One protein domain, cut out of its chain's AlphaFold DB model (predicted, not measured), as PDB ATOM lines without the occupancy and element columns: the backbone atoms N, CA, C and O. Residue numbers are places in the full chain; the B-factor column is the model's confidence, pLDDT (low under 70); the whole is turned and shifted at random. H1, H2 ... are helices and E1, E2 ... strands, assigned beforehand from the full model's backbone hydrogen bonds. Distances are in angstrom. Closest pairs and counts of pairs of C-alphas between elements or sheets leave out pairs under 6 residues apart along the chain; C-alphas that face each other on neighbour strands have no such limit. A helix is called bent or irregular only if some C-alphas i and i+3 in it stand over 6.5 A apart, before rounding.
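What this domain is: This is residues 2 to 87 of the 109 residues of an uncharacterized protein of Acidimicrobiaceae bacterium (UniProt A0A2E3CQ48). Two long helices, H1 and H2, run opposite ways side by side where H1b meets the first half of H2, then splay into a narrow V whose free tips, residues 2 to 8 and 76 to 87, stick out at one end. At the other end a loose loop, residues 40 to 58, reaches away from the helices and lengthens the whole. The printed part has 86 residues, with one named strand between the two named helices in the order H1, E1, H2; the class is mostly helix. The whole is extended, with a radius of gyration of the C-alphas of 18.9 A, and flat, spanning 62 by 32 by 13 A.

How they stand to each other: Start at H1, residues 2 to 28, which by its hydrogen bonds was assigned as one helix but is bent: C-alphas 15 and 18 are 6.7 A apart. Its arms H1a, residues 2 to 15, and H1b, residues 18 to 28, stand at a shallow tilt of 34 degrees, only just short of steep. Next comes E1, residues 37 to 39, which pairs with no named strand; its residues pair with residues 57 to 58, antiparallel, in a short pairing. E1 is apart from H1a and H1b. Then look at H2, residues 59 to 87. H1b touches residues 60 to 70 of H2 alone; they run opposite ways at a shallow tilt of 18 degrees, and their closest C-alphas, those of Pro 19 and Val 67, are 5.8 A apart. H1a only just touches H2, with 3 pairs of C-alphas within 8 A, through residues 14 to 15 alone; the closest C-alphas, those of Phe 15 and His 71, are 6.8 A apart. H1a and H2 run opposite ways at a shallow tilt of 32 degrees. The closest C-alphas of E1 and H2, those of Leu 38 and Leu 59, are 5.9 A apart. Every O i to N i+4 pair is within hydrogen-bond range in H1a and H1b, and 23 of 25 are in H2.

Where its parts are: Find C-alpha 2 at (-31.908, -3.179, 14.486); from there H1a runs 20.0 A to Phe 15, and H1b runs 15.3 A from Val 18 to Asn 28. E1 begins with C-alpha 37 at (-38.591, -21.912, -27.759). H2 runs 42.3 A from Leu 59 to C-alpha 87 at (-31.022, -26.132, 19.062); it is neither bent nor irregular, but only just: C-alphas 76 and 79 are 6.4 A apart.

The domain as a whole: The two C-alphas farthest apart are those of Leu 2 and Gly 47, at 64.5 A. The printed part has no cut. The link from H1 to E1 is short, and that from E1 to H2 is long, with 19 residues. Look in the B-factor column for the model's confidence: its mean over the printed part is 87.5, and residues 40 to 54 are under 70.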
ATOM      1  N   LEU A   2     -32.871  -2.935  15.580       93.88
ATOM      2  CA  LEU A   2     -31.908  -3.179  14.486       93.88
ATOM      3  C   LEU A   2     -31.849  -4.633  13.987       93.88
ATOM      4  O   LEU A   2     -31.871  -4.855  12.784       93.88
ATOM      5  N   GLY A   3     -31.845  -5.624  14.887       92.75
ATOM      6  CA  GLY A   3     -31.837  -7.036  14.480       92.75
ATOM      7  C   GLY A   3     -33.070  -7.439  13.663       92.75
ATOM      8  O   GLY A   3     -32.942  -8.118  12.652       92.75
ATOM      9  N   ALA A   4     -34.258  -6.961  14.044       93.50
ATOM     10  CA  ALA A   4     -35.485  -7.221  13.291       93.50
ATOM     11  C   ALA A   4     -35.460  -6.543  11.912       93.50
ATOM     12  O   ALA A   4     -35.819  -7.169  10.919       93.50
ATOM     13  N   ALA A   5     -34.977  -5.297  11.837       96.50
ATOM     14  CA  ALA A   5     -34.800  -4.595  10.568       96.50
ATOM     15  C   ALA A   5     -33.807  -5.320   9.643       96.50
ATOM     16  O   ALA A   5     -34.050  -5.428   8.447       96.50
ATOM     17  N   PHE A   6     -32.723  -5.871  10.195       95.69
ATOM     18  CA  PHE A   6     -31.751  -6.649   9.429       95.69
ATOM     19  C   PHE A   6     -32.358  -7.934   8.849       95.69
ATOM     20  O   PHE A   6     -32.231  -8.180   7.653       95.69
ATOM     21  N   ILE A   7     -33.069  -8.725   9.660       94.62
ATOM     22  CA  ILE A   7     -33.737  -9.944   9.176       94.62
ATOM     23  C   ILE A   7     -34.808  -9.611   8.131       94.62
ATOM     24  O   ILE A   7     -34.903 -10.286   7.111       94.62
ATOM     25  N   PHE A   8     -35.566  -8.533   8.339       95.31
ATOM     26  CA  PHE A   8     -36.512  -8.048   7.338       95.31
ATOM     27  C   PHE A   8     -35.819  -7.703   6.012       95.31
ATOM     28  O   PHE A   8     -36.290  -8.115   4.956       95.31
ATOM     29  N   MET A   9     -34.675  -7.010   6.053       97.19
ATOM     30  CA  MET A   9     -33.892  -6.703   4.849       97.19
ATOM     31  C   MET A   9     -33.378  -7.963   4.144       97.19
ATOM     32  O   MET A   9     -33.362  -8.000   2.916       97.19
ATOM     33  N   LEU A  10     -33.002  -9.006   4.891       96.00
ATOM     34  CA  LEU A  10     -32.640 -10.296   4.298       96.00
ATOM     35  C   LEU A  10     -33.834 -10.949   3.594       96.00
ATOM     36  O   LEU A  10     -33.684 -11.423   2.473       96.00
ATOM     37  N   PHE A  11     -35.026 -10.924   4.196       96.44
ATOM     38  CA  PHE A  11     -36.228 -11.432   3.532       96.44
ATOM     39  C   PHE A  11     -36.607 -10.616   2.299       96.44
ATOM     40  O   PHE A  11     -36.942 -11.205   1.277       96.44
ATOM     41  N   LEU A  12     -36.485  -9.288   2.346       97.25
ATOM     42  CA  LEU A  12     -36.676  -8.440   1.168       97.25
ATOM     43  C   LEU A  12     -35.686  -8.802   0.054       97.25
ATOM     44  O   LEU A  12     -36.045  -8.807  -1.123       97.25
ATOM     45  N   MET A  13     -34.438  -9.103   0.413       97.62
ATOM     46  CA  MET A  13     -33.427  -9.494  -0.558       97.62
ATOM     47  C   MET A  13     -33.780 -10.827  -1.218       97.62
ATOM     48  O   MET A  13     -33.802 -10.884  -2.442       97.62
ATOM     49  N   VAL A  14     -34.097 -11.852  -0.423       97.31
ATOM     50  CA  VAL A  14     -34.431 -13.194  -0.923       97.31
ATOM     51  C   VAL A  14     -35.711 -13.164  -1.758       97.31
ATOM     52  O   VAL A  14     -35.669 -13.516  -2.923       97.31
ATOM     53  N   PHE A  15     -36.818 -12.654  -1.219       96.81
ATOM     54  CA  PHE A  15     -38.130 -12.754  -1.874       96.81
ATOM     55  C   PHE A  15     -38.453 -11.619  -2.851       96.81
ATOM     56  O   PHE A  15     -39.428 -11.700  -3.589       96.81
ATOM     57  N   GLY A  16     -37.689 -10.527  -2.835       96.94
ATOM     58  CA  GLY A  16     -37.960  -9.357  -3.670       96.94
ATOM     59  C   GLY A  16     -36.834  -9.074  -4.650       96.94
ATOM     60  O   GLY A  16     -37.023  -9.111  -5.862       96.94
ATOM     61  N   VAL A  17     -35.650  -8.768  -4.120       97.88
ATOM     62  CA  VAL A  17     -34.541  -8.259  -4.941       97.88
ATOM     63  C   VAL A  17     -33.950  -9.348  -5.830       97.88
ATOM     64  O   VAL A  17     -33.770  -9.119  -7.020       97.88
ATOM     65  N   VAL A  18     -33.637 -10.520  -5.281       97.94
ATOM     66  CA  VAL A  18     -33.042 -11.635  -6.033       97.94
ATOM     67  C   VAL A  18     -33.923 -12.077  -7.211       97.94
ATOM     68  O   VAL A  18     -33.402 -12.097  -8.329       97.94
ATOM     69  N   PRO A  19     -35.230 -12.359  -7.038       97.75
ATOM     70  CA  PRO A  19     -36.076 -12.779  -8.152       97.75
ATOM     71  C   PRO A  19     -36.273 -11.676  -9.202       97.75
ATOM     72  O   PRO A  19     -36.204 -11.970 -10.394       97.75
ATOM     73  N   ASP A  20     -36.415 -10.400  -8.807       97.12
ATOM     74  CA  ASP A  20     -36.455  -9.278  -9.769       97.12
ATOM     75  C   ASP A  20     -35.157  -9.192 -10.587       97.12
ATOM     76  O   ASP A  20     -35.189  -9.053 -11.812       97.12
ATOM     77  N   ARG A  21     -33.998  -9.327  -9.933       97.38
ATOM     78  CA  ARG A  21     -32.696  -9.276 -10.612       97.38
ATOM     79  C   ARG A  21     -32.483 -10.453 -11.550       97.38
ATOM     80  O   ARG A  21     -31.936 -10.244 -12.630       97.38
ATOM     81  N   TRP A  22     -32.938 -11.645 -11.174       97.25
ATOM     82  CA  TRP A  22     -32.902 -12.818 -12.041       97.25
ATOM     83  C   TRP A  22     -33.710 -12.598 -13.321       97.25
ATOM     84  O   TRP A  22     -33.176 -12.773 -14.411       97.25
ATOM     85  N   VAL A  23     -34.957 -12.133 -13.206       95.81
ATOM     86  CA  VAL A  23     -35.811 -11.887 -14.381       95.81
ATOM     87  C   VAL A  23     -35.213 -10.812 -15.290       95.81
ATOM     88  O   VAL A  23     -35.206 -10.953 -16.509       95.81
ATOM     89  N   ARG A  24     -34.644  -9.744 -14.719       96.31
ATOM     90  CA  ARG A  24     -33.965  -8.712 -15.518       96.31
ATOM     91  C   ARG A  24     -32.729  -9.242 -16.237       96.31
ATOM     92  O   ARG A  24     -32.455  -8.784 -17.343       96.31
ATOM     93  N   LEU A  25     -31.979 -10.148 -15.614       96.31
ATOM     94  CA  LEU A  25     -30.806 -10.781 -16.212       96.31
ATOM     95  C   LEU A  25     -31.212 -11.660 -17.401       96.31
ATOM     96  O   LEU A  25     -30.667 -11.514 -18.497       96.31
ATOM     97  N   THR A  26     -32.195 -12.541 -17.198       96.62
ATOM     98  CA  THR A  26     -32.658 -13.468 -18.237       96.62
ATOM     99  C   THR A  26     -33.271 -12.720 -19.421       96.62
ATOM    100  O   THR A  26     -32.954 -13.039 -20.568       96.62
ATOM    101  N   ASP A  27     -34.061 -11.675 -19.162       92.88
ATOM    102  CA  ASP A  27     -34.696 -10.873 -20.209       92.88
ATOM    103  C   ASP A  27     -33.688 -10.008 -20.980       92.88
ATOM    104  O   ASP A  27     -33.660 -10.050 -22.212       92.88
ATOM    105  N   ASN A  28     -32.854  -9.226 -20.281       94.50
ATOM    106  CA  ASN A  28     -32.036  -8.190 -20.926       94.50
ATOM    107  C   ASN A  28     -30.689  -8.704 -21.439       94.50
ATOM    108  O   ASN A  28     -30.242  -8.278 -22.501       94.50
ATOM    109  N   GLU A  29     -30.021  -9.582 -20.690       94.00
ATOM    110  CA  GLU A  29     -28.666 -10.023 -21.041       94.00
ATOM    111  C   GLU A  29     -28.693 -11.326 -21.835       94.00
ATOM    112  O   GLU A  29     -27.965 -11.481 -22.814       94.00
ATOM    113  N   TRP A  30     -29.547 -12.271 -21.440       93.56
ATOM    114  CA  TRP A  30     -29.606 -13.581 -22.096       93.56
ATOM    115  C   TRP A  30     -30.634 -13.643 -23.227       93.56
ATOM    116  O   TRP A  30     -30.591 -14.564 -24.053       93.56
ATOM    117  N   GLY A  31     -31.538 -12.662 -23.297       91.69
ATOM    118  CA  GLY A  31     -32.575 -12.578 -24.320       91.69
ATOM    119  C   GLY A  31     -33.562 -13.741 -24.244       91.69
ATOM    120  O   GLY A  31     -33.964 -14.274 -25.281       91.69
ATOM    121  N   TRP A  32     -33.899 -14.201 -23.037       93.69
ATOM    122  CA  TRP A  32     -34.915 -15.229 -22.821       93.69
ATOM    123  C   TRP A  32     -36.299 -14.635 -23.080       93.69
ATOM    124  O   TRP A  32     -36.978 -14.150 -22.182       93.69
ATOM    125  N   SER A  33     -36.713 -14.663 -24.340       89.69
ATOM    126  CA  SER A  33     -38.023 -14.188 -24.771       89.69
ATOM    127  C   SER A  33     -38.965 -15.349 -25.084       89.69
ATOM    128  O   SER A  33     -38.552 -16.503 -25.224       89.69
ATOM    129  N   VAL A  34     -40.246 -15.021 -25.256       89.19
ATOM    130  CA  VAL A  34     -41.279 -15.963 -25.719       89.19
ATOM    131  C   VAL A  34     -40.967 -16.489 -27.128       89.19
ATOM    132  O   VAL A  34     -41.404 -17.570 -27.509       89.19
ATOM    133  N   GLU A  35     -40.175 -15.752 -27.909       87.88
ATOM    134  CA  GLU A  35     -39.768 -16.155 -29.259       87.88
ATOM    135  C   GLU A  35     -38.727 -17.280 -29.240       87.88
ATOM    136  O   GLU A  35     -38.634 -18.061 -30.189       87.88
ATOM    137  N   ARG A  36     -37.956 -17.408 -28.152       86.56
ATOM    138  CA  ARG A  36     -36.967 -18.474 -28.003       86.56
ATOM    139  C   ARG A  36     -37.591 -19.698 -27.343       86.56
ATOM    140  O   ARG A  36     -37.666 -19.809 -26.121       86.56
ATOM    141  N   MET A  37     -38.016 -20.634 -28.181       83.81
ATOM    142  CA  MET A  37     -38.591 -21.912 -27.759       83.81
ATOM    143  C   MET A  37     -37.490 -22.871 -27.283       83.81
ATOM    144  O   MET A  37     -36.499 -23.073 -27.981       83.81
ATOM    145  N   LEU A  38     -37.677 -23.476 -26.107       79.50
ATOM    146  CA  LEU A  38     -36.885 -24.620 -25.641       79.50
ATOM    147  C   LEU A  38     -37.302 -25.885 -26.386       79.50
ATOM    148  O   LEU A  38     -36.462 -26.582 -26.946       79.50
ATOM    149  N   PHE A  39     -38.609 -26.156 -26.405       75.81
ATOM    150  CA  PHE A  39     -39.199 -27.285 -27.117       75.81
ATOM    151  C   PHE A  39     -40.556 -26.868 -27.680       75.81
ATOM    152  O   PHE A  39     -41.356 -26.224 -26.991       75.81
ATOM    153  N   THR A  40     -40.817 -27.246 -28.930       66.81
ATOM    154  CA  THR A  40     -42.133 -27.095 -29.553       66.81
ATOM    155  C   THR A  40     -42.845 -28.441 -29.658       66.81
ATOM    156  O   THR A  40     -42.212 -29.493 -29.757       66.81
ATOM    157  N   GLU A  41     -44.175 -28.402 -29.646       63.97
ATOM    158  CA  GLU A  41     -45.019 -29.571 -29.892       63.97
ATOM    159  C   GLU A  41     -44.632 -30.211 -31.238       63.97
ATOM    160  O   GLU A  41     -44.559 -29.523 -32.257       63.97
ATOM    161  N   GLY A  42     -44.337 -31.516 -31.231       61.28
ATOM    162  CA  GLY A  42     -44.018 -32.279 -32.444       61.28
ATOM    163  C   GLY A  42     -42.570 -32.197 -32.949       61.28
ATOM    164  O   GLY A  42     -42.315 -32.614 -34.070       61.28
ATOM    165  N   GLN A  43     -41.603 -31.697 -32.169       58.84
ATOM    166  CA  GLN A  43     -40.197 -31.601 -32.612       58.84
ATOM    167  C   GLN A  43     -39.464 -32.963 -32.707       58.84
ATOM    168  O   GLN A  43     -38.430 -33.056 -33.364       58.84
ATOM    169  N   PHE A  44     -39.993 -34.029 -32.094       58.34
ATOM    170  CA  PHE A  44     -39.438 -35.391 -32.147       58.34
ATOM    171  C   PHE A  44     -40.147 -36.255 -33.207       58.34
ATOM    172  O   PHE A  44     -40.761 -37.268 -32.879       58.34
ATOM    173  N   ILE A  45     -40.124 -35.857 -34.480       53.72
ATOM    174  CA  ILE A  45     -40.671 -36.685 -35.569       53.72
ATOM    175  C   ILE A  45     -39.521 -37.446 -36.231       53.72
ATOM    176  O   ILE A  45     -38.914 -36.959 -37.172       53.72
ATOM    177  N   ASP A  46     -39.253 -38.639 -35.692       55.91
ATOM    178  CA  ASP A  46     -38.553 -39.756 -36.348       55.91
ATOM    179  C   ASP A  46     -39.070 -41.096 -35.765       55.91
ATOM    180  O   ASP A  46     -38.348 -41.919 -35.205       55.91
ATOM    181  N   GLY A  47     -40.391 -41.309 -35.848       57.16
ATOM    182  CA  GLY A  47     -40.992 -42.649 -35.742       57.16
ATOM    183  C   GLY A  47     -41.245 -43.243 -34.347       57.16
ATOM    184  O   GLY A  47     -41.547 -44.431 -34.265       57.16
ATOM    185  N   ASN A  48     -41.183 -42.470 -33.257       59.38
ATOM    186  CA  ASN A  48     -41.478 -42.958 -31.899       59.38
ATOM    187  C   ASN A  48     -42.693 -42.209 -31.306       59.38
ATOM    188  O   ASN A  48     -42.680 -40.978 -31.320       59.38
ATOM    189  N   PRO A  49     -43.741 -42.873 -30.772       52.72
ATOM    190  CA  PRO A  49     -44.944 -42.208 -30.248       52.72
ATOM    191  C   PRO A  49     -44.737 -41.498 -28.895       52.72
ATOM    192  O   PRO A  49     -45.679 -41.355 -28.115       52.72
ATOM    193  N   ILE A  50     -43.522 -41.042 -28.581       55.88
ATOM    194  CA  ILE A  50     -43.284 -40.236 -27.383       55.88
ATOM    195  C   ILE A  50     -43.590 -38.779 -27.730       55.88
ATOM    196  O   ILE A  50     -42.716 -37.967 -28.027       55.88
ATOM    197  N   THR A  51     -44.884 -38.470 -27.682       60.41
ATOM    198  CA  THR A  51     -45.492 -37.137 -27.762       60.41
ATOM    199  C   THR A  51     -45.182 -36.341 -26.488       60.41
ATOM    200  O   THR A  51     -46.083 -35.944 -25.750       60.41
ATOM    201  N   PHE A  52     -43.903 -36.182 -26.145       57.16
ATOM    202  CA  PHE A  52     -43.497 -35.509 -24.916       57.16
ATOM    203  C   PHE A  52     -42.429 -34.442 -25.178       57.16
ATOM    204  O   PHE A  52     -41.409 -34.755 -25.789       57.16
ATOM    205  N   PRO A  53     -42.610 -33.209 -24.668       59.53
ATOM    206  CA  PRO A  53     -43.792 -32.711 -23.955       59.53
ATOM    207  C   PRO A  53     -44.963 -32.366 -24.909       59.53
ATOM    208  O   PRO A  53     -44.727 -31.828 -25.991       59.53
ATOM    209  N   PRO A  54     -46.236 -32.598 -24.518       63.81
ATOM    210  CA  PRO A  54     -47.428 -32.226 -25.298       63.81
ATOM    211  C   PRO A  54     -47.734 -30.718 -25.226       63.81
ATOM    212  O   PRO A  54     -48.879 -30.302 -25.363       63.81
ATOM    213  N   MET A  55     -46.725 -29.905 -24.910       71.19
ATOM    214  CA  MET A  55     -46.853 -28.480 -24.641       71.19
ATOM    215  C   MET A  55     -45.616 -27.749 -25.142       71.19
ATOM    216  O   MET A  55     -44.487 -28.219 -24.975       71.19
ATOM    217  N   ARG A  56     -45.828 -26.556 -25.693       78.38
ATOM    218  CA  ARG A  56     -44.750 -25.626 -26.050       78.38
ATOM    219  C   ARG A  56     -44.181 -24.930 -24.813       78.38
ATOM    220  O   ARG A  56     -44.918 -24.302 -24.045       78.38
ATOM    221  N   MET A  57     -42.858 -24.973 -24.671       84.81
ATOM    222  CA  MET A  57     -42.137 -24.268 -23.612       84.81
ATOM    223  C   MET A  57     -41.107 -23.312 -24.204       84.81
ATOM    224  O   MET A  57     -40.237 -23.706 -24.977       84.81
ATOM    225  N   ASP A  58     -41.218 -22.049 -23.823       90.62
ATOM    226  CA  ASP A  58     -40.323 -20.948 -24.150       90.62
ATOM    227  C   ASP A  58     -39.344 -20.665 -23.004       90.62
ATOM    228  O   ASP A  58     -39.607 -20.987 -21.842       90.62
ATOM    229  N   LEU A  59     -38.198 -20.062 -23.328       91.25
ATOM    230  CA  LEU A  59     -37.164 -19.726 -22.343       91.25
ATOM    231  C   LEU A  59     -37.673 -18.742 -21.283       91.25
ATOM    232  O   LEU A  59     -37.221 -18.801 -20.142       91.25
ATOM    233  N   LYS A  60     -38.649 -17.887 -21.615       93.38
ATOM    234  CA  LYS A  60     -39.260 -16.985 -20.632       93.38
ATOM    235  C   LYS A  60     -39.961 -17.764 -19.515       93.38
ATOM    236  O   LYS A  60     -39.671 -17.534 -18.344       93.38
ATOM    237  N   LYS A  61     -40.773 -18.771 -19.860       92.75
ATOM    238  CA  LYS A  61     -41.382 -19.672 -18.864       92.75
ATOM    239  C   LYS A  61     -40.343 -20.406 -18.019       92.75
ATOM    240  O   LYS A  61     -40.575 -20.619 -16.834       92.75
ATOM    241  N   LEU A  62     -39.196 -20.776 -18.593       93.25
ATOM    242  CA  LEU A  62     -38.114 -21.379 -17.810       93.25
ATOM    243  C   LEU A  62     -37.559 -20.402 -16.760       93.25
ATOM    244  O   LEU A  62     -37.341 -20.819 -15.624       93.25
ATOM    245  N   SER A  63     -37.381 -19.117 -17.099       95.00
ATOM    246  CA  SER A  63     -37.001 -18.084 -16.117       95.00
ATOM    247  C   SER A  63     -37.988 -18.036 -14.955       95.00
ATOM    248  O   SER A  63     -37.572 -18.022 -13.797       95.00
ATOM    249  N   ASP A  64     -39.283 -18.028 -15.266       95.56
ATOM    250  CA  ASP A  64     -40.339 -17.913 -14.263       95.56
ATOM    251  C   ASP A  64     -40.392 -19.157 -13.361       95.56
ATOM    252  O   ASP A  64     -40.538 -19.040 -12.144       95.56
ATOM    253  N   ILE A  65     -40.179 -20.355 -13.922       95.94
ATOM    254  CA  ILE A  65     -40.071 -21.602 -13.147       95.94
ATOM    255  C   ILE A  65     -38.911 -21.528 -12.149       95.94
ATOM    256  O   ILE A  65     -39.071 -21.947 -11.003       95.94
ATOM    257  N   VAL A  66     -37.757 -20.982 -12.550       96.94
ATOM    258  CA  VAL A  66     -36.607 -20.826 -11.642       96.94
ATOM    259  C   VAL A  66     -36.965 -19.935 -10.451       96.94
ATOM    260  O   VAL A  66     -36.638 -20.292  -9.320       96.94
ATOM    261  N   VAL A  67     -37.699 -18.839 -10.673       98.06
ATOM    262  CA  VAL A  67     -38.186 -17.965  -9.588       98.06
ATOM    263  C   VAL A  67     -39.125 -18.721  -8.646       98.06
ATOM    264  O   VAL A  67     -38.978 -18.645  -7.429       98.06
ATOM    265  N   VAL A  68     -40.062 -19.505  -9.186       97.94
ATOM    266  CA  VAL A  68     -40.987 -20.306  -8.364       97.94
ATOM    267  C   VAL A  68     -40.230 -21.327  -7.509       97.94
ATOM    268  O   VAL A  68     -40.516 -21.470  -6.319       97.94
ATOM    269  N   VAL A  69     -39.251 -22.025  -8.089       98.19
ATOM    270  CA  VAL A  69     -38.416 -22.990  -7.359       98.19
ATOM    271  C   VAL A  69     -37.619 -22.296  -6.257       98.19
ATOM    272  O   VAL A  69     -37.566 -22.807  -5.139       98.19
ATOM    273  N   GLU A  70     -37.046 -21.129  -6.537       97.88
ATOM    274  CA  GLU A  70     -36.333 -20.315  -5.550       97.88
ATOM    275  C   GLU A  70     -37.233 -19.954  -4.358       97.88
ATOM    276  O   GLU A  70     -36.848 -20.209  -3.215       97.88
ATOM    277  N   HIS A  71     -38.473 -19.515  -4.598       97.19
ATOM    278  CA  HIS A  71     -39.431 -19.233  -3.525       97.19
ATOM    279  C   HIS A  71     -39.788 -20.480  -2.708       97.19
ATOM    280  O   HIS A  71     -39.879 -20.407  -1.482       97.19
ATOM    281  N   ILE A  72     -39.982 -21.631  -3.360       98.12
ATOM    282  CA  ILE A  72     -40.260 -22.898  -2.668       98.12
ATOM    283  C   ILE A  72     -39.082 -23.275  -1.767       98.12
ATOM    284  O   ILE A  72     -39.292 -23.613  -0.602       98.12
ATOM    285  N   VAL A  73     -37.850 -23.184  -2.277       97.62
ATOM    286  CA  VAL A  73     -36.632 -23.485  -1.511       97.62
ATOM    287  C   VAL A  73     -36.480 -22.522  -0.338       97.62
ATOM    288  O   VAL A  73     -36.218 -22.967   0.779       97.62
ATOM    289  N   ALA A  74     -36.687 -21.222  -0.557       96.06
ATOM    290  CA  ALA A  74     -36.611 -20.218   0.495       96.06
ATOM    291  C   ALA A  74     -37.660 -20.470   1.588       96.06
ATOM    292  O   ALA A  74     -37.307 -20.564   2.764       96.06
ATOM    293  N   LEU A  75     -38.930 -20.666   1.217       96.25
ATOM    294  CA  LEU A  75     -40.022 -20.938   2.160       96.25
ATOM    295  C   LEU A  75     -39.819 -22.247   2.923       96.25
ATOM    296  O   LEU A  75     -40.035 -22.282   4.134       96.25
ATOM    297  N   ALA A  76     -39.372 -23.305   2.244       96.62
ATOM    298  CA  ALA A  76     -39.054 -24.577   2.882       96.62
ATOM    299  C   ALA A  76     -37.823 -24.468   3.794       96.62
ATOM    300  O   ALA A  76     -37.784 -25.112   4.837       96.62
ATOM    301  N   GLY A  77     -36.839 -23.636   3.447       96.00
ATOM    302  CA  GLY A  77     -35.620 -23.414   4.227       96.00
ATOM    303  C   GLY A  77     -35.858 -22.728   5.574       96.00
ATOM    304  O   GLY A  77     -35.174 -23.040   6.550       96.00
ATOM    305  N   LEU A  78     -36.852 -21.838   5.668       94.38
ATOM    306  CA  LEU A  78     -37.172 -21.098   6.898       94.38
ATOM    307  C   LEU A  78     -37.453 -21.987   8.123       94.38
ATOM    308  O   LEU A  78     -36.813 -21.764   9.153       94.38
ATOM    309  N   PRO A  79     -38.348 -22.997   8.075       95.38
ATOM    310  CA  PRO A  79     -38.567 -23.881   9.215       95.38
ATOM    311  C   PRO A  79     -37.313 -24.688   9.572       95.38
ATOM    312  O   PRO A  79     -37.065 -24.896  10.757       95.38
ATOM    313  N   PHE A  80     -36.479 -25.089   8.606       95.50
ATOM    314  CA  PHE A  80     -35.213 -25.773   8.909       95.50
ATOM    315  C   PHE A  80     -34.221 -24.857   9.628       95.50
ATOM    316  O   PHE A  80     -33.635 -25.262  10.632       95.50
ATOM    317  N   LEU A  81     -34.071 -23.614   9.164       93.81
ATOM    318  CA  LEU A  81     -33.254 -22.601   9.836       93.81
ATOM    319  C   LEU A  81     -33.773 -22.316  11.245       93.81
ATOM    320  O   LEU A  81     -32.983 -22.196  12.178       93.81
ATOM    321  N   TRP A  82     -35.095 -22.267  11.416       92.56
ATOM    322  CA  TRP A  82     -35.715 -22.092  12.723       92.56
ATOM    323  C   TRP A  82     -35.444 -23.277  13.655       92.56
ATOM    324  O   TRP A  82     -35.017 -23.077  14.788       92.56
ATOM    325  N   LEU A  83     -35.628 -24.512  13.181       94.12
ATOM    326  CA  LEU A  83     -35.325 -25.728  13.943       94.12
ATOM    327  C   LEU A  83     -33.851 -25.792  14.345       94.12
ATOM    328  O   LEU A  83     -33.534 -26.152  15.479       94.12
ATOM    329  N   TRP A  84     -32.950 -25.425  13.435       93.00
ATOM    330  CA  TRP A  84     -31.524 -25.333  13.725       93.00
ATOM    331  C   TRP A  84     -31.236 -24.264  14.786       93.00
ATOM    332  O   TRP A  84     -30.524 -24.533  15.753       93.00
ATOM    333  N   TRP A  85     -31.854 -23.088  14.664       91.19
ATOM    334  CA  TRP A  85     -31.701 -21.999  15.623       91.19
ATOM    335  C   TRP A  85     -32.205 -22.359  17.024       91.19
ATOM    336  O   TRP A  85     -31.563 -22.004  18.008       91.19
ATOM    337  N   GLN A  86     -33.312 -23.100  17.136       91.00
ATOM    338  CA  GLN A  86     -33.836 -23.566  18.427       91.00
ATOM    339  C   GLN A  86     -32.830 -24.446  19.183       91.00
ATOM    340  O   GLN A  86     -32.744 -24.376  20.406       91.00
ATOM    341  N   LYS A  87     -32.019 -25.230  18.467       89.62
ATOM    342  CA  LYS A  87     -31.022 -26.132  19.062       89.62
ATOM    343  C   LYS A  87     -29.714 -25.447  19.462       89.62
ATOM    344  O   LYS A  87     -28.835 -26.097  20.020       89.62
TER     345      LYS A  87